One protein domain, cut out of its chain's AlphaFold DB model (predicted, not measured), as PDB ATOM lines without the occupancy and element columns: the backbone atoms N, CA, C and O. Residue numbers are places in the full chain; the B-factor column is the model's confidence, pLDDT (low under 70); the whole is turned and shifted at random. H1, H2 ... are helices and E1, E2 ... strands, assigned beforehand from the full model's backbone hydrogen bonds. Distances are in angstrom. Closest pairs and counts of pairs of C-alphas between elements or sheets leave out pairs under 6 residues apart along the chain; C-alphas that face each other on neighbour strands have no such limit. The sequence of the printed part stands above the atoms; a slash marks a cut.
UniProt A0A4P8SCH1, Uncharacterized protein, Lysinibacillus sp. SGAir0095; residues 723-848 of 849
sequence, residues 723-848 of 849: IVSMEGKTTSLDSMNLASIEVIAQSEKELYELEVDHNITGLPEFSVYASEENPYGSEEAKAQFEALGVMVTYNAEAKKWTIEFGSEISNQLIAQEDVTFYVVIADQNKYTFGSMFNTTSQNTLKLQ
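Overview. This is residues 723 to 848 of the 849 residues of an uncharacterized protein of Lysinibacillus sp. SGAir0095 (UniProt A0A4P8SCH1). Two twisted four-stranded sheets face each other as a sandwich, E1 E2 E6 E5 on one side and E4 E3 E7 E8 on the other, with their strands crossing at 36 degrees. Helix H2 sits near one end of the sandwich, over E2, and helix H1 sits by the side where E5 and E4 come close. The printed part has 126 residues, with two named helices and eight named strands in the order E1, E2, E3, E4, H1, E5, E6, H2, E7, E8; both sheets are antiparallel in the strand orders just given, and the class is mixed, helices and strands. The whole is compact, with a radius of gyration of the C-alphas of 14.0 A and spans of 42 by 31 by 24 A.

Arrangement. One sheet runs E1, residues 723 to 733, E2, residues 736 to 746, E6, residues 800 to 805, and E5, residues 790 to 795; E1 and E5 are its edge strands, and it is twisted. E1 and E2 form a hairpin at 164 degrees, with N 727 and O 742 at 3.0 A. E2 and E6 are antiparallel at 160 degrees, with N 741 and O 803 at 2.9 A. E5 and E6 form a hairpin at 165 degrees, with N 793 and O 802 at 2.9 A. The other sheet, also twisted, runs E4, residues 766 to 769, E3, residues 751 to 758, E7, residues 819 to 827, and E8, residues 844 to 847, with E4 and E8 as edge strands. E3 and E4 form a hairpin at 160 degrees, with N 754 and O 768 at 2.8 A. E3 and E7 are antiparallel at 159 degrees, with N 755 and O 824 at 2.8 A. E7 and E8 form a hairpin at 144 degrees, with N 821 and O 845 at 2.8 A. The two sheets are a sandwich, two sheets face to face: the parts that face each other are 9.1 A centre to centre, and their best planes are 14 degrees apart. The closest C-alphas of E1 and E8 are those of Gly 728 and Leu 847, 6.3 A apart; those of E4 and E5 are Val 768 and Val 792, 7.6 A apart. H2, residues 807 to 815, is on the sheet of E1, over E2, at a height over the sheet of 7.1 A. It only just stands up from that sheet, its line rising 41 degrees. The closest C-alphas of E2 and H2 are those of Ala 739 and Ser 810, 5.1 A apart. H1, residues 779 to 787, only grazes the sheet of E5, with its residues 782 to 786. E4 and H1 are near each other, while H1 and H2 are apart. In H1 and H2 every O i to N i+4 pair is within hydrogen-bond range.

Along the chain. E1 begins at C-alpha 723, (36.496, -26.207, -28.579), and measures 29.0 A from first to last C-alpha. E2 measures 33.1 A, E7 26.5 A and E3 21.4 A. E5 is 16.8 A long and E6 16.3 A. H1 measures 12.3 A and H2 12.0 A; H2 begins at C-alpha 807, (23.700, -48.427, -19.476). E4 is 10.3 A long, and E8, 9.8 A long, ends at C-alpha 847, (27.894, -39.940, -32.865).

Size, cuts and confidence. The two C-alphas farthest apart are those of Ser 735 and Asn 829, 44.0 A. The printed part has no cut. The chain changes from one sheet to the other at the links E2 to E3, E4 to E5 and E6 to E7. The link E7 to E8 is long, residues 828 to 843, and its residues 832 to 833 pair antiparallel with residues 825 to 826 of E7. The mean pLDDT of the printed part is 84.8; it is under 70 at residues 732 to 736, 817, 829, 837 to 838 and 848.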
ATOM      1  N   ILE A 723      36.455 -24.747 -28.686       83.44
ATOM      2  CA  ILE A 723      36.496 -26.207 -28.579       83.44
ATOM      3  C   ILE A 723      37.771 -26.691 -29.266       83.44
ATOM      4  O   ILE A 723      37.923 -26.555 -30.479       83.44
ATOM      5  N   VAL A 724      38.683 -27.264 -28.485       87.69
ATOM      6  CA  VAL A 724      39.924 -27.876 -28.981       87.69
ATOM      7  C   VAL A 724      39.615 -29.234 -29.601       87.69
ATOM      8  O   VAL A 724      40.097 -29.557 -30.685       87.69
ATOM      9  N   SER A 725      38.786 -30.029 -28.925       89.06
ATOM     10  CA  SER A 725      38.316 -31.313 -29.434       89.06
ATOM     11  C   SER A 725      37.005 -31.714 -28.779       89.06
ATOM     12  O   SER A 725      36.796 -31.464 -27.591       89.06
ATOM     13  N   MET A 726      36.167 -32.413 -29.537       91.06
ATOM     14  CA  MET A 726      34.958 -33.043 -29.030       91.06
ATOM     15  C   MET A 726      34.865 -34.459 -29.588       91.06
ATOM     16  O   MET A 726      34.877 -34.646 -30.804       91.06
ATOM     17  N   GLU A 727      34.794 -35.451 -28.706       89.25
ATOM     18  CA  GLU A 727      34.817 -36.864 -29.084       89.25
ATOM     19  C   GLU A 727      33.760 -37.654 -28.320       89.25
ATOM     20  O   GLU A 727      33.570 -37.457 -27.121       89.25
ATOM     21  N   GLY A 728      33.117 -38.598 -29.006       85.62
ATOM     22  CA  GLY A 728      32.342 -39.650 -28.360       85.62
ATOM     23  C   GLY A 728      33.143 -40.937 -28.264       85.62
ATOM     24  O   GLY A 728      33.855 -41.300 -29.201       85.62
ATOM     25  N   LYS A 729      33.007 -41.653 -27.150       83.19
ATOM     26  CA  LYS A 729      33.671 -42.939 -26.923       83.19
ATOM     27  C   LYS A 729      32.658 -43.999 -26.525       83.19
ATOM     28  O   LYS A 729      31.683 -43.712 -25.838       83.19
ATOM     29  N   THR A 730      32.931 -45.240 -26.915       77.44
ATOM     30  CA  THR A 730      32.214 -46.424 -26.427       77.44
ATOM     31  C   THR A 730      33.177 -47.419 -25.824       77.44
ATOM     32  O   THR A 730      34.171 -47.783 -26.453       77.44
ATOM     33  N   THR A 731      32.839 -47.923 -24.644       73.56
ATOM     34  CA  THR A 731      33.593 -48.987 -23.987       73.56
ATOM     35  C   THR A 731      32.665 -50.159 -23.697       73.56
ATOM     36  O   THR A 731      31.604 -49.984 -23.100       73.56
ATOM     37  N   SER A 732      33.061 -51.366 -24.105       67.38
ATOM     38  CA  SER A 732      32.380 -52.599 -23.704       67.38
ATOM     39  C   SER A 732      33.036 -53.149 -22.436       67.38
ATOM     40  O   SER A 732      34.183 -53.597 -22.475       67.38
ATOM     41  N   LEU A 733      32.312 -53.129 -21.317       60.28
ATOM     42  CA  LEU A 733      32.757 -53.653 -20.023       60.28
ATOM     43  C   LEU A 733      31.735 -54.677 -19.516       60.28
ATOM     44  O   LEU A 733      30.549 -54.371 -19.463       60.28
ATOM     45  N   ASP A 734      32.164 -55.894 -19.166       55.00
ATOM     46  CA  ASP A 734      31.322 -56.925 -18.530       55.00
ATOM     47  C   ASP A 734      29.917 -57.112 -19.150       55.00
ATOM     48  O   ASP A 734      28.916 -57.270 -18.453       55.00
ATOM     49  N   SER A 735      29.830 -57.182 -20.485       60.38
ATOM     50  CA  SER A 735      28.572 -57.327 -21.259       60.38
ATOM     51  C   SER A 735      27.674 -56.077 -21.323       60.38
ATOM     52  O   SER A 735      26.552 -56.170 -21.818       60.38
ATOM     53  N   MET A 736      28.156 -54.918 -20.869       64.19
ATOM     54  CA  MET A 736      27.495 -53.615 -20.990       64.19
ATOM     55  C   MET A 736      28.268 -52.729 -21.974       64.19
ATOM     56  O   MET A 736      29.496 -52.670 -21.923       64.19
ATOM     57  N   ASN A 737      27.556 -52.031 -22.859       71.38
ATOM     58  CA  ASN A 737      28.139 -50.971 -23.677       71.38
ATOM     59  C   ASN A 737      27.864 -49.630 -22.993       71.38
ATOM     60  O   ASN A 737      26.706 -49.309 -22.729       71.38
ATOM     61  N   LEU A 738      28.921 -48.878 -22.690       82.06
ATOM     62  CA  LEU A 738      28.843 -47.545 -22.091       82.06
ATOM     63  C   LEU A 738      29.351 -46.507 -23.091       82.06
ATOM     64  O   LEU A 738      30.407 -46.710 -23.693       82.06
ATOM     65  N   ALA A 739      28.605 -45.419 -23.252       85.88
ATOM     66  CA  ALA A 739      28.954 -44.275 -24.081       85.88
ATOM     67  C   ALA A 739      29.399 -43.093 -23.209       85.88
ATOM     68  O   ALA A 739      28.878 -42.887 -22.113       85.88
ATOM     69  N   SER A 740      30.339 -42.291 -23.702       89.62
ATOM     70  CA  SER A 740      30.732 -41.027 -23.078       89.62
ATOM     71  C   SER A 740      31.064 -39.964 -24.116       89.62
ATOM     72  O   SER A 740      31.350 -40.282 -25.272       89.62
ATOM     73  N   ILE A 741      31.022 -38.702 -23.695       91.88
ATOM     74  CA  ILE A 741      31.467 -37.551 -24.481       91.88
ATOM     75  C   ILE A 741      32.553 -36.827 -23.710       91.88
ATOM     76  O   ILE A 741      32.416 -36.561 -22.516       91.88
ATOM     77  N   GLU A 742      33.625 -36.490 -24.416       94.25
ATOM     78  CA  GLU A 742      34.698 -35.649 -23.915       94.25
ATOM     79  C   GLU A 742      34.731 -34.346 -24.708       94.25
ATOM     80  O   GLU A 742      34.807 -34.361 -25.938       94.25
ATOM     81  N   VAL A 743      34.697 -33.220 -23.996       94.38
ATOM     82  CA  VAL A 743      34.826 -31.879 -24.572       94.38
ATOM     83  C   VAL A 743      36.055 -31.224 -23.960       94.38
ATOM     84  O   VAL A 743      36.090 -30.987 -22.754       94.38
ATOM     85  N   ILE A 744      37.066 -30.953 -24.783       94.06
ATOM     86  CA  ILE A 744      38.257 -30.189 -24.399       94.06
ATOM     87  C   ILE A 744      38.116 -28.795 -24.982       94.06
ATOM     88  O   ILE A 744      37.872 -28.645 -26.182       94.06
ATOM     89  N   ALA A 745      38.309 -27.784 -24.145       91.38
ATOM     90  CA  ALA A 745      38.238 -26.397 -24.558       91.38
ATOM     91  C   ALA A 745      39.456 -25.598 -24.106       91.38
ATOM     92  O   ALA A 745      40.216 -26.000 -23.229       91.38
ATOM     93  N   GLN A 746      39.634 -24.440 -24.720       85.31
ATOM     94  CA  GLN A 746      40.641 -23.462 -24.346       85.31
ATOM     95  C   GLN A 746      39.992 -22.090 -24.198       85.31
ATOM     96  O   GLN A 746      39.051 -21.767 -24.914       85.31
ATOM     97  N   SER A 747      40.497 -21.313 -23.246       81.44
ATOM     98  CA  SER A 747      40.202 -19.894 -23.040       81.44
ATOM     99  C   SER A 747      41.394 -19.270 -22.305       81.44
ATOM    100  O   SER A 747      42.099 -19.971 -21.563       81.44
ATOM    101  N   GLU A 748      41.631 -17.977 -22.528       72.00
ATOM    102  CA  GLU A 748      42.549 -17.147 -21.735       72.00
ATOM    103  C   GLU A 748      42.048 -16.907 -20.306       72.00
ATOM    104  O   GLU A 748      42.845 -16.681 -19.393       72.00
ATOM    105  N   LYS A 749      40.732 -16.981 -20.099       78.62
ATOM    106  CA  LYS A 749      40.098 -16.958 -18.782       78.62
ATOM    107  C   LYS A 749      39.750 -18.382 -18.338       78.62
ATOM    108  O   LYS A 749      39.820 -19.340 -19.114       78.62
ATOM    109  N   GLU A 750      39.411 -18.542 -17.061       85.31
ATOM    110  CA  GLU A 750      38.930 -19.831 -16.557       85.31
ATOM    111  C   GLU A 750      37.609 -20.192 -17.234       85.31
ATOM    112  O   GLU A 750      36.730 -19.343 -17.380       85.31
ATOM    113  N   LEU A 751      37.476 -21.446 -17.667       90.62
ATOM    114  CA  LEU A 751      36.217 -21.942 -18.215       90.62
ATOM    115  C   LEU A 751      35.145 -21.929 -17.121       90.62
ATOM    116  O   LEU A 751      35.465 -22.025 -15.938       90.62
ATOM    117  N   TYR A 752      33.879 -21.815 -17.512       90.56
ATOM    118  CA  TYR A 752      32.775 -21.695 -16.564       90.56
ATOM    119  C   TYR A 752      31.674 -22.719 -16.813       90.56
ATOM    120  O   TYR A 752      31.336 -23.478 -15.907       90.56
ATOM    121  N   GLU A 753      31.138 -22.776 -18.031       93.94
ATOM    122  CA  GLU A 753      29.941 -23.559 -18.344       93.94
ATOM    123  C   GLU A 753      30.049 -24.211 -19.721       93.94
ATOM    124  O   GLU A 753      30.631 -23.656 -20.651       93.94
ATOM    125  N   LEU A 754      29.484 -25.406 -19.829       93.88
ATOM    126  CA  LEU A 754      29.258 -26.148 -21.056       93.88
ATOM    127  C   LEU A 754      27.758 -26.456 -21.116       93.88
ATOM    128  O   LEU A 754      27.266 -27.330 -20.400       93.88
ATOM    129  N   GLU A 755      27.043 -25.723 -21.958       92.81
ATOM    130  CA  GLU A 755      25.647 -25.986 -22.291       92.81
ATOM    131  C   GLU A 755      25.598 -27.097 -23.344       92.81
ATOM    132  O   GLU A 755      26.346 -27.054 -24.326       92.81
ATOM    133  N   VAL A 756      24.745 -28.101 -23.136       90.62
ATOM    134  CA  VAL A 756      24.628 -29.279 -23.998       90.62
ATOM    135  C   VAL A 756      23.168 -29.501 -24.388       90.62
ATOM    136  O   VAL A 756      22.312 -29.768 -23.545       90.62
ATOM    137  N   ASP A 757      22.925 -29.469 -25.694       89.62
ATOM    138  CA  ASP A 757      21.666 -29.842 -26.337       89.62
ATOM    139  C   ASP A 757      21.886 -31.092 -27.210       89.62
ATOM    140  O   ASP A 757      23.005 -31.390 -27.642       89.62
ATOM    141  N   HIS A 758      20.835 -31.873 -27.448       88.94
ATOM    142  CA  HIS A 758      20.896 -33.112 -28.207       88.94
ATOM    143  C   HIS A 758      19.532 -33.556 -28.764       88.94
ATOM    144  O   HIS A 758      18.465 -33.169 -28.294       88.94
ATOM    145  N   ASN A 759      19.529 -34.525 -29.680       85.75
ATOM    146  CA  ASN A 759      18.301 -35.120 -30.235       85.75
ATOM    147  C   ASN A 759      17.883 -36.475 -29.607       85.75
ATOM    148  O   ASN A 759      17.264 -37.306 -30.280       85.75
ATOM    149  N   ILE A 760      18.221 -36.727 -28.338       81.12
ATOM    150  CA  ILE A 760      17.909 -37.977 -27.622       81.12
ATOM    151  C   ILE A 760      16.540 -37.875 -26.944       81.12
ATOM    152  O   ILE A 760      16.250 -36.927 -26.218       81.12
ATOM    153  N   THR A 761      15.683 -38.877 -27.143       74.56
ATOM    154  CA  THR A 761      14.334 -38.874 -26.557       74.56
ATOM    155  C   THR A 761      14.376 -39.211 -25.064       74.56
ATOM    156  O   THR A 761      14.753 -40.318 -24.698       74.56
ATOM    157  N   GLY A 762      13.906 -38.299 -24.208       72.38
ATOM    158  CA  GLY A 762      13.732 -38.541 -22.766       72.38
ATOM    159  C   GLY A 762      14.896 -38.096 -21.874       72.38
ATOM    160  O   GLY A 762      14.751 -38.134 -20.654       72.38
ATOM    161  N   LEU A 763      15.999 -37.626 -22.461       79.00
ATOM    162  CA  LEU A 763      17.049 -36.884 -21.764       79.00
ATOM    163  C   LEU A 763      16.712 -35.380 -21.903       79.00
ATOM    164  O   LEU A 763      16.365 -34.957 -23.004       79.00
ATOM    165  N   PRO A 764      16.649 -34.582 -20.825       79.50
ATOM    166  CA  PRO A 764      16.477 -33.135 -20.949       79.50
ATOM    167  C   PRO A 764      17.791 -32.467 -21.369       79.50
ATOM    168  O   PRO A 764      18.856 -33.001 -21.086       79.50
ATOM    169  N   GLU A 765      17.709 -31.289 -21.985       83.62
ATOM    170  CA  GLU A 765      18.858 -30.389 -22.168       83.62
ATOM    171  C   GLU A 765      19.455 -30.000 -20.809       83.62
ATOM    172  O   GLU A 765      18.734 -29.903 -19.805       83.62
ATOM    173  N   PHE A 766      20.772 -29.786 -20.758       89.25
ATOM    174  CA  PHE A 766      21.456 -29.502 -19.502       89.25
ATOM    175  C   PHE A 766      22.728 -28.668 -19.670       89.25
ATOM    176  O   PHE A 766      23.402 -28.720 -20.695       89.25
ATOM    177  N   SER A 767      23.102 -27.970 -18.597       92.31
ATOM    178  CA  SER A 767      24.407 -27.319 -18.453       92.31
ATOM    179  C   SER A 767      25.264 -28.056 -17.432       92.31
ATOM    180  O   SER A 767      24.765 -28.530 -16.407       92.31
ATOM    181  N   VAL A 768      26.567 -28.109 -17.689       94.88
ATOM    182  CA  VAL A 768      27.581 -28.577 -16.738       94.88
ATOM    183  C   VAL A 768      28.659 -27.517 -16.555       94.88
ATOM    184  O   VAL A 768      28.870 -26.673 -17.420       94.88
ATOM    185  N   TYR A 769      29.352 -27.547 -15.423       96.19
ATOM    186  CA  TYR A 769      30.221 -26.456 -14.990       96.19
ATOM    187  C   TYR A 769      31.677 -26.899 -14.890       96.19
ATOM    188  O   TYR A 769      31.983 -28.058 -14.606       96.19
ATOM    189  N   ALA A 770      32.592 -25.967 -15.141       95.31
ATOM    190  CA  ALA A 770      34.036 -26.155 -15.044       95.31
ATOM    191  C   ALA A 770      34.507 -26.198 -13.575       95.31
ATOM    192  O   ALA A 770      35.242 -25.333 -13.104       95.31
ATOM    193  N   SER A 771      34.054 -27.199 -12.817       94.44
ATOM    194  CA  SER A 771      34.395 -27.377 -11.404       94.44
ATOM    195  C   SER A 771      34.686 -28.841 -11.092       94.44
ATOM    196  O   SER A 771      33.862 -29.711 -11.367       94.44
ATOM    197  N   GLU A 772      35.845 -29.116 -10.485       93.75
ATOM    198  CA  GLU A 772      36.199 -30.473 -10.038       93.75
ATOM    199  C   GLU A 772      35.353 -30.917  -8.831       93.75
ATOM    200  O   GLU A 772      35.067 -32.103  -8.671       93.75
ATOM    201  N   GLU A 773      34.924 -29.967  -7.992       92.69
ATOM    202  CA  GLU A 773      34.121 -30.241  -6.794       92.69
ATOM    203  C   GLU A 773      32.620 -30.345  -7.103       92.69
ATOM    204  O   GLU A 773      31.931 -31.187  -6.524       92.69
ATOM    205  N   ASN A 774      32.106 -29.504  -8.009       92.81
ATOM    206  CA  ASN A 774      30.681 -29.437  -8.334       92.81
ATOM    207  C   ASN A 774      30.423 -29.204  -9.839       92.81
ATOM    208  O   ASN A 774      29.984 -28.119 -10.235       92.81
ATOM    209  N   PRO A 775      30.638 -30.217 -10.696       95.44
ATOM    210  CA  PRO A 775      30.431 -30.082 -12.140       95.44
ATOM    211  C   PRO A 775      28.952 -29.969 -12.549       95.44
ATOM    212  O   PRO A 775      28.658 -29.697 -13.709       95.44
ATOM    213  N   TYR A 776      28.010 -30.156 -11.620       93.81
ATOM    214  CA  TYR A 776      26.563 -30.111 -11.873       93.81
ATOM    215  C   TYR A 776      25.935 -28.745 -11.558       93.81
ATOM    216  O   TYR A 776      24.772 -28.513 -11.873       93.81
ATOM    217  N   GLY A 777      26.668 -27.845 -10.894       90.62
ATOM    218  CA  GLY A 777      26.181 -26.527 -10.472       90.62
ATOM    219  C   GLY A 777      25.335 -26.546  -9.195       90.62
ATOM    220  O   GLY A 777      25.479 -25.647  -8.367       90.62
ATOM    221  N   SER A 778      24.529 -27.588  -8.955       91.81
ATOM    222  CA  SER A 778      23.765 -27.771  -7.707       91.81
ATOM    223  C   SER A 778      23.600 -29.239  -7.288       91.81
ATOM    224  O   SER A 778      23.706 -30.157  -8.105       91.81
ATOM    225  N   GLU A 779      23.296 -29.469  -6.005       89.06
ATOM    226  CA  GLU A 779      23.001 -30.810  -5.470       89.06
ATOM    227  C   GLU A 779      21.705 -31.391  -6.060       89.06
ATOM    228  O   GLU A 779      21.603 -32.599  -6.280       89.06
ATOM    229  N   GLU A 780      20.717 -30.545  -6.376       90.75
ATOM    230  CA  GLU A 780      19.492 -30.976  -7.051       90.75
ATOM    231  C   GLU A 780      19.768 -31.469  -8.476       90.75
ATOM    232  O   GLU A 780      19.253 -32.520  -8.862       90.75
ATOM    233  N   ALA A 781      20.594 -30.744  -9.242       88.06
ATOM    234  CA  ALA A 781      20.991 -31.148 -10.589       88.06
ATOM    235  C   ALA A 781      21.790 -32.456 -10.538       88.06
ATOM    236  O   ALA A 781      21.484 -33.399 -11.264       88.06
ATOM    237  N   LYS A 782      22.733 -32.581  -9.598       91.38
ATOM    238  CA  LYS A 782      23.483 -33.823  -9.380       91.38
ATOM    239  C   LYS A 782      22.568 -35.030  -9.148       91.38
ATOM    240  O   LYS A 782      22.730 -36.051  -9.811       91.38
ATOM    241  N   ALA A 783      21.567 -34.911  -8.273       89.69
ATOM    242  CA  ALA A 783      20.617 -35.995  -8.013       89.69
ATOM    243  C   ALA A 783      19.789 -36.380  -9.258       89.69
ATOM    244  O   ALA A 783      19.446 -37.551  -9.431       89.69
ATOM    245  N   GLN A 784      19.474 -35.419 -10.135       89.19
ATOM    246  CA  GLN A 784      18.783 -35.678 -11.405       89.19
ATOM    247  C   GLN A 784      19.671 -36.437 -12.397       89.19
ATOM    248  O   GLN A 784      19.218 -37.418 -12.986       89.19
ATOM    249  N   PHE A 785      20.934 -36.030 -12.539       90.69
ATOM    250  CA  PHE A 785      21.911 -36.723 -13.381       90.69
ATOM    251  C   PHE A 785      22.158 -38.155 -12.886       90.69
ATOM    252  O   PHE A 785      22.064 -39.099 -13.670       90.69
ATOM    253  N   GLU A 786      22.362 -38.349 -11.578       88.25
ATOM    254  CA  GLU A 786      22.560 -39.673 -10.973       88.25
ATOM    255  C   GLU A 786      21.334 -40.586 -11.147       88.25
ATOM    256  O   GLU A 786      21.488 -41.777 -11.430       88.25
ATOM    257  N   ALA A 787      20.112 -40.047 -11.041       87.44
ATOM    258  CA  ALA A 787      18.878 -40.803 -11.276       87.44
ATOM    259  C   ALA A 787      18.735 -41.281 -12.733       87.44
ATOM    260  O   ALA A 787      18.136 -42.329 -12.977       87.44
ATOM    261  N   LEU A 788      19.302 -40.533 -13.681       85.12
ATOM    262  CA  LEU A 788      19.394 -40.890 -15.099       85.12
ATOM    263  C   LEU A 788      20.635 -41.747 -15.413       85.12
ATOM    264  O   LEU A 788      20.820 -42.193 -16.545       85.12
ATOM    265  N   GLY A 789      21.485 -42.001 -14.415       87.31
ATOM    266  CA  GLY A 789      22.735 -42.735 -14.569       87.31
ATOM    267  C   GLY A 789      23.810 -41.969 -15.339       87.31
ATOM    268  O   GLY A 789      24.689 -42.610 -15.904       87.31
ATOM    269  N   VAL A 790      23.742 -40.638 -15.403       90.38
ATOM    270  CA  VAL A 790      24.749 -39.789 -16.054       90.38
ATOM    271  C   VAL A 790      25.747 -39.295 -15.011       90.38
ATOM    272  O   VAL A 790      25.348 -38.774 -13.971       90.38
ATOM    273  N   MET A 791      27.041 -39.434 -15.287       91.81
ATOM    274  CA  MET A 791      28.106 -38.879 -14.452       91.81
ATOM    275  C   MET A 791      28.888 -37.819 -15.214       91.81
ATOM    276  O   MET A 791      29.261 -38.018 -16.367       91.81
ATOM    277  N   VAL A 792      29.164 -36.702 -14.552       94.81
ATOM    278  CA  VAL A 792      29.938 -35.592 -15.106       94.81
ATOM    279  C   VAL A 792      31.187 -35.388 -14.264       94.81
ATOM    280  O   VAL A 792      31.120 -35.330 -13.036       94.81
ATOM    281  N   THR A 793      32.327 -35.250 -14.932       96.25
ATOM    282  CA  THR A 793      33.579 -34.809 -14.315       96.25
ATOM    283  C   THR A 793      34.188 -33.672 -15.119       96.25
ATOM    284  O   THR A 793      34.056 -33.620 -16.345       96.25
ATOM    285  N   TYR A 794      34.868 -32.768 -14.423       96.88
ATOM    286  CA  TYR A 794      35.700 -31.739 -15.029       96.88
ATOM    287  C   TYR A 794      37.137 -31.919 -14.544       96.88
ATOM    288  O   TYR A 794      37.357 -32.187 -13.365       96.88
ATOM    289  N   ASN A 795      38.101 -31.809 -15.454       95.94
ATOM    290  CA  ASN A 795      39.526 -31.790 -15.140       95.94
ATOM    291  C   ASN A 795      40.070 -30.400 -15.469       95.94
ATOM    292  O   ASN A 795      40.090 -30.016 -16.644       95.94
ATOM    293  N   ALA A 796      40.504 -29.662 -14.446       92.31
ATOM    294  CA  ALA A 796      40.937 -28.278 -14.610       92.31
ATOM    295  C   ALA A 796      42.250 -28.157 -15.403       92.31
ATOM    296  O   ALA A 796      42.375 -27.278 -16.250       92.31
ATOM    297  N   GLU A 797      43.204 -29.074 -15.196       91.94
ATOM    298  CA  GLU A 797      44.506 -29.069 -15.885       91.94
ATOM    299  C   GLU A 797      44.363 -29.311 -17.397       91.94
ATOM    300  O   GLU A 797      45.001 -28.644 -18.208       91.94
ATOM    301  N   ALA A 798      43.490 -30.242 -17.782       92.62
ATOM    302  CA  ALA A 798      43.213 -30.586 -19.171       92.62
ATOM    303  C   ALA A 798      42.091 -29.744 -19.798       92.62
ATOM    304  O   ALA A 798      41.795 -29.950 -20.974       92.62
ATOM    305  N   LYS A 799      41.442 -28.855 -19.027       94.31
ATOM    306  CA  LYS A 799      40.264 -28.072 -19.443       94.31
ATOM    307  C   LYS A 799      39.201 -28.938 -20.130       94.31
ATOM    308  O   LYS A 799      38.725 -28.640 -21.230       94.31
ATOM    309  N   LYS A 800      38.893 -30.074 -19.496       95.88
ATOM    310  CA  LYS A 800      38.121 -31.163 -20.104       95.88
ATOM    311  C   LYS A 800      36.887 -31.520 -19.290       95.88
ATOM    312  O   LYS A 800      37.018 -31.951 -18.146       95.88
ATOM    313  N   TRP A 801      35.722 -31.474 -19.928       97.31
ATOM    314  CA  TRP A 801      34.512 -32.134 -19.439       97.31
ATOM    315  C   TRP A 801      34.445 -33.567 -19.951       97.31
ATOM    316  O   TRP A 801      34.719 -33.829 -21.122       97.31
ATOM    317  N   THR A 802      34.063 -34.492 -19.075       95.00
ATOM    318  CA  THR A 802      33.729 -35.875 -19.433       95.00
ATOM    319  C   THR A 802      32.329 -36.179 -18.920       95.00
ATOM    320  O   THR A 802      32.088 -36.099 -17.715       95.00
ATOM    321  N   ILE A 803      31.419 -36.511 -19.835       93.75
ATOM    322  CA  ILE A 803      30.030 -36.878 -19.550       93.75
ATOM    323  C   ILE A 803      29.875 -38.359 -19.885       93.75
ATOM    324  O   ILE A 803      29.948 -38.750 -21.049       93.75
ATOM    325  N   GLU A 804      29.697 -39.193 -18.868       91.31
ATOM    326  CA  GLU A 804      29.528 -40.638 -18.994       91.31
ATOM    327  C   GLU A 804      28.058 -41.012 -18.845       91.31
ATOM    328  O   GLU A 804      27.400 -40.632 -17.876       91.31
ATOM    329  N   PHE A 805      27.543 -41.790 -19.792       89.56
ATOM    330  CA  PHE A 805      26.160 -42.237 -19.787       89.56
ATOM    331  C   PHE A 805      26.064 -43.660 -19.236       89.56
ATOM    332  O   PHE A 805      26.750 -44.580 -19.682       89.56
ATOM    333  N   GLY A 806      25.158 -43.878 -18.288       86.81
ATOM    334  CA  GLY A 806      24.839 -45.200 -17.763       86.81
ATOM    335  C   GLY A 806      24.239 -46.117 -18.830       86.81
ATOM    336  O   GLY A 806      23.904 -45.700 -19.939       86.81
ATOM    337  N   SER A 807      24.084 -47.397 -18.497       82.75
ATOM    338  CA  SER A 807      23.700 -48.427 -19.476       82.75
ATOM    339  C   SER A 807      22.358 -48.198 -20.184       82.75
ATOM    340  O   SER A 807      22.208 -48.603 -21.333       82.75
ATOM    341  N   GLU A 808      21.388 -47.549 -19.537       84.06
ATOM    342  CA  GLU A 808      20.080 -47.271 -20.140       84.06
ATOM    343  C   GLU A 808      20.200 -46.253 -21.277       84.06
ATOM    344  O   GLU A 808      19.844 -46.566 -22.413       84.06
ATOM    345  N   ILE A 809      20.792 -45.088 -21.000       85.06
ATOM    346  CA  ILE A 809      21.037 -44.045 -22.003       85.06
ATOM    347  C   ILE A 809      22.042 -44.534 -23.049       85.06
ATOM    348  O   ILE A 809      21.821 -44.348 -24.238       85.06
ATOM    349  N   SER A 810      23.100 -45.243 -22.647       86.00
ATOM    350  CA  SER A 810      24.077 -45.807 -23.588       86.00
ATOM    351  C   SER A 810      23.448 -46.772 -24.593       86.00
ATOM    352  O   SER A 810      23.764 -46.722 -25.778       86.00
ATOM    353  N   ASN A 811      22.514 -47.626 -24.164       82.00
ATOM    354  CA  ASN A 811      21.799 -48.508 -25.087       82.00
ATOM    355  C   ASN A 811      20.859 -47.734 -26.026       82.00
ATOM    356  O   ASN A 811      20.698 -48.139 -27.175       82.00
ATOM    357  N   GLN A 812      20.253 -46.632 -25.565       81.00
ATOM    358  CA  GLN A 812      19.448 -45.748 -26.421       81.00
ATOM    359  C   GLN A 812      20.318 -45.049 -27.470       81.00
ATOM    360  O   GLN A 812      19.970 -45.052 -28.648       81.00
ATOM    361  N   LEU A 813      21.473 -44.532 -27.047       80.94
ATOM    362  CA  LEU A 813      22.476 -43.904 -27.899       80.94
ATOM    363  C   LEU A 813      22.946 -44.847 -29.017       80.94
ATOM    364  O   LEU A 813      23.006 -44.439 -30.167       80.94
ATOM    365  N   ILE A 814      23.211 -46.115 -28.691       77.56
ATOM    366  CA  ILE A 814      23.667 -47.134 -29.654       77.56
ATOM    367  C   ILE A 814      22.538 -47.596 -30.589       77.56
ATOM    368  O   ILE A 814      22.791 -47.967 -31.733       77.56
ATOM    369  N   ALA A 815      21.288 -47.618 -30.117       76.75
ATOM    370  CA  ALA A 815      20.140 -48.030 -30.926       76.75
ATOM    371  C   ALA A 815      19.650 -46.935 -31.892       76.75
ATOM    372  O   ALA A 815      18.937 -47.245 -32.849       76.75
ATOM    373  N   GLN A 816      19.990 -45.670 -31.636       80.12
ATOM    374  CA  GLN A 816      19.616 -44.522 -32.457       80.12
ATOM    375  C   GLN A 816      20.712 -44.248 -33.501       80.12
ATOM    376  O   GLN A 816      21.821 -43.867 -33.151       80.12
ATOM    377  N   GLU A 817      20.399 -44.427 -34.792       67.56
ATOM    378  CA  GLU A 817      21.393 -44.326 -35.883       67.56
ATOM    379  C   GLU A 817      21.997 -42.915 -36.058       67.56
ATOM    380  O   GLU A 817      23.115 -42.797 -36.550       67.56
ATOM    381  N   ASP A 818      21.294 -41.858 -35.628       77.88
ATOM    382  CA  ASP A 818      21.719 -40.458 -35.771       77.88
ATOM    383  C   ASP A 818      21.583 -39.697 -34.438       77.88
ATOM    384  O   ASP A 818      20.587 -39.001 -34.202       77.88
ATOM    385  N   VAL A 819      22.577 -39.804 -33.549       84.75
ATOM    386  CA  VAL A 819      22.656 -38.960 -32.341       84.75
ATOM    387  C   VAL A 819      23.558 -37.758 -32.600       84.75
ATOM    388  O   VAL A 819      24.692 -37.898 -33.055       84.75
ATOM    389  N   THR A 820      23.063 -36.560 -32.299       88.62
ATOM    390  CA  THR A 820      23.817 -35.309 -32.417       88.62
ATOM    391  C   THR A 820      23.769 -34.539 -31.106       88.62
ATOM    392  O   THR A 820      22.690 -34.369 -30.546       88.62
ATOM    393  N   PHE A 821      24.932 -34.064 -30.667       89.50
ATOM    394  CA  PHE A 821      25.105 -33.124 -29.568       89.50
ATOM    395  C   PHE A 821      25.515 -31.762 -30.118       89.50
ATOM    396  O   PHE A 821      26.385 -31.679 -30.991       89.50
ATOM    397  N   TYR A 822      24.915 -30.710 -29.582       90.56
ATOM    398  CA  TYR A 822      25.281 -29.323 -29.814       90.56
ATOM    399  C   TYR A 822      25.767 -28.749 -28.498       90.56
ATOM    400  O   TYR A 822      25.143 -28.975 -27.464       90.56
ATOM    401  N   VAL A 823      26.883 -28.028 -28.531       90.31
ATOM    402  CA  VAL A 823      27.407 -27.421 -27.311       90.31
ATOM    403  C   VAL A 823      27.662 -25.934 -27.474       90.31
ATOM    404  O   VAL A 823      27.978 -25.450 -28.570       90.31
ATOM    405  N   VAL A 824      27.565 -25.227 -26.355       88.81
ATOM    406  CA  VAL A 824      28.031 -23.851 -26.194       88.81
ATOM    407  C   VAL A 824      28.929 -23.814 -24.966       88.81
ATOM    408  O   VAL A 824      28.552 -24.295 -23.902       88.81
ATOM    409  N   ILE A 825      30.140 -23.285 -25.120       88.44
ATOM    410  CA  ILE A 825      31.104 -23.168 -24.017       88.44
ATOM    411  C   ILE A 825      31.187 -21.721 -23.600       88.44
ATOM    412  O   ILE A 825      31.358 -20.883 -24.475       88.44
ATOM    413  N   ALA A 826      31.133 -21.450 -22.302       84.94
ATOM    414  CA  ALA A 826      31.355 -20.141 -21.715       84.94
ATOM    415  C   ALA A 826      32.582 -20.147 -20.796       84.94
ATOM    416  O   ALA A 826      32.817 -21.112 -20.060       84.94
ATOM    417  N   ASP A 827      33.340 -19.054 -20.788       84.38
ATOM    418  CA  ASP A 827      34.304 -18.771 -19.724       84.38
ATOM    419  C   ASP A 827      33.673 -17.994 -18.553       84.38
ATOM    420  O   ASP A 827      32.481 -17.678 -18.555       84.38
ATOM    421  N   GLN A 828      34.455 -17.716 -17.507       81.06
ATOM    422  CA  GLN A 828      34.002 -16.997 -16.306       81.06
ATOM    423  C   GLN A 828      33.511 -15.573 -16.594       81.06
ATOM    424  O   GLN A 828      32.729 -15.034 -15.812       81.06
ATOM    425  N   ASN A 829      33.935 -14.992 -17.718       68.19
ATOM    426  CA  ASN A 829      33.492 -13.689 -18.193       68.19
ATOM    427  C   ASN A 829      32.270 -13.807 -19.115       68.19
ATOM    428  O   ASN A 829      31.831 -12.802 -19.657       68.19
ATOM    429  N   LYS A 830      31.704 -15.011 -19.273       70.44
ATOM    430  CA  LYS A 830      30.566 -15.316 -20.150       70.44
ATOM    431  C   LYS A 830      30.855 -15.141 -21.638       70.44
ATOM    432  O   LYS A 830      29.920 -15.175 -22.436       70.44
ATOM    433  N   TYR A 831      32.122 -15.057 -22.043       71.06
ATOM    434  CA  TYR A 831      32.464 -15.160 -23.458       71.06
ATOM    435  C   TYR A 831      32.164 -16.574 -23.934       71.06
ATOM    436  O   TYR A 831      32.567 -17.539 -23.282       71.06
ATOM    437  N   THR A 832      31.438 -16.702 -25.049       76.25
ATOM    438  CA  THR A 832      30.956 -18.003 -25.525       76.25
ATOM    439  C   THR A 832      31.564 -18.450 -26.850       76.25
ATOM    440  O   THR A 832      31.937 -17.644 -27.700       76.25
ATOM    441  N   PHE A 833      31.635 -19.767 -27.046       78.25
ATOM    442  CA  PHE A 833      31.937 -20.411 -28.322       78.25
ATOM    443  C   PHE A 833      30.837 -21.393 -28.706       78.25
ATOM    444  O   PHE A 833      30.524 -22.312 -27.947       78.25
ATOM    445  N   GLY A 834      30.305 -21.234 -29.918       74.12
ATOM    446  CA  GLY A 834      29.187 -22.019 -30.436       74.12
ATOM    447  C   GLY A 834      27.850 -21.275 -30.370       74.12
ATOM    448  O   GLY A 834      27.735 -20.181 -29.832       74.12
ATOM    449  N   SER A 835      26.818 -21.861 -30.972       73.44
ATOM    450  CA  SER A 835      25.435 -21.372 -30.906       73.44
ATOM    451  C   SER A 835      24.473 -22.539 -31.073       73.44
ATOM    452  O   SER A 835      24.708 -23.387 -31.932       73.44
ATOM    453  N   MET A 836      23.364 -22.524 -30.325       73.00
ATOM    454  CA  MET A 836      22.272 -23.500 -30.471       73.00
ATOM    455  C   MET A 836      21.363 -23.246 -31.690       73.00
ATOM    456  O   MET A 836      20.654 -24.144 -32.126       73.00
ATOM    457  N   PHE A 837      21.381 -22.045 -32.292       61.31
ATOM    458  CA  PHE A 837      20.515 -21.726 -33.449       61.31
ATOM    459  C   PHE A 837      21.227 -21.847 -34.800       61.31
ATOM    460  O   PHE A 837      20.607 -22.229 -35.786       61.31
ATOM    461  N   ASN A 838      22.524 -21.530 -34.842       66.56
ATOM    462  CA  ASN A 838      23.354 -21.583 -36.046       66.56
ATOM    463  C   ASN A 838      24.600 -22.416 -35.736       66.56
ATOM    464  O   ASN A 838      25.684 -21.876 -35.513       66.56
ATOM    465  N   THR A 839      24.414 -23.728 -35.636       72.94
ATOM    466  CA  THR A 839      25.475 -24.661 -35.255       72.94
ATOM    467  C   THR A 839      26.509 -24.810 -36.375       72.94
ATOM    468  O   THR A 839      26.216 -24.686 -37.565       72.94
ATOM    469  N   THR A 840      27.755 -25.067 -35.990       78.62
ATOM    470  CA  THR A 840      28.897 -25.303 -36.882       78.62
ATOM    471  C   THR A 840      29.433 -26.715 -36.670       78.62
ATOM    472  O   THR A 840      29.129 -27.368 -35.671       78.62
ATOM    473  N   SER A 841      30.297 -27.198 -37.566       80.50
ATOM    474  CA  SER A 841      30.973 -28.486 -37.359       80.50
ATOM    475  C   SER A 841      31.897 -28.506 -36.135       80.50
ATOM    476  O   SER A 841      32.260 -29.584 -35.688       80.50
ATOM    477  N   GLN A 842      32.302 -27.345 -35.606       79.25
ATOM    478  CA  GLN A 842      33.211 -27.250 -34.458       79.25
ATOM    479  C   GLN A 842      32.491 -27.387 -33.111       79.25
ATOM    480  O   GLN A 842      33.100 -27.839 -32.148       79.25
ATOM    481  N   ASN A 843      31.203 -27.035 -33.039       86.50
ATOM    482  CA  ASN A 843      30.387 -27.151 -31.824       86.50
ATOM    483  C   ASN A 843      29.262 -28.195 -31.946       86.50
ATOM    484  O   ASN A 843      28.320 -28.185 -31.157       86.50
ATOM    485  N   THR A 844      29.367 -29.083 -32.937       89.12
ATOM    486  CA  THR A 844      28.421 -30.175 -33.181       89.12
ATOM    487  C   THR A 844      29.161 -31.504 -33.207       89.12
ATOM    488  O   THR A 844      30.026 -31.710 -34.060       89.12
ATOM    489  N   LEU A 845      28.774 -32.439 -32.345       88.69
ATOM    490  CA  LEU A 845      29.265 -33.815 -32.358       88.69
ATOM    491  C   LEU A 845      28.172 -34.749 -32.850       88.69
ATOM    492  O   LEU A 845      27.134 -34.907 -32.214       88.69
ATOM    493  N   LYS A 846      28.435 -35.408 -33.975       85.94
ATOM    494  CA  LYS A 846      27.604 -36.509 -34.462       85.94
ATOM    495  C   LYS A 846      28.226 -37.820 -34.024       85.94
ATOM    496  O   LYS A 846      29.371 -38.099 -34.376       85.94
ATOM    497  N   LEU A 847      27.474 -38.610 -33.273       77.94
ATOM    498  CA  LEU A 847      27.894 -39.940 -32.865       77.94
ATOM    499  C   LEU A 847      27.383 -40.950 -33.884       77.94
ATOM    500  O   LEU A 847      26.185 -41.033 -34.141       77.94
ATOM    501  N   GLN A 848      28.315 -41.700 -34.466       65.88
ATOM    502  CA  GLN A 848      28.028 -42.917 -35.216       65.88
ATOM    503  C   GLN A 848      28.655 -44.062 -34.428       65.88
ATOM    504  O   GLN A 848      29.881 -44.156 -34.355       65.88
TER     505      GLN A 848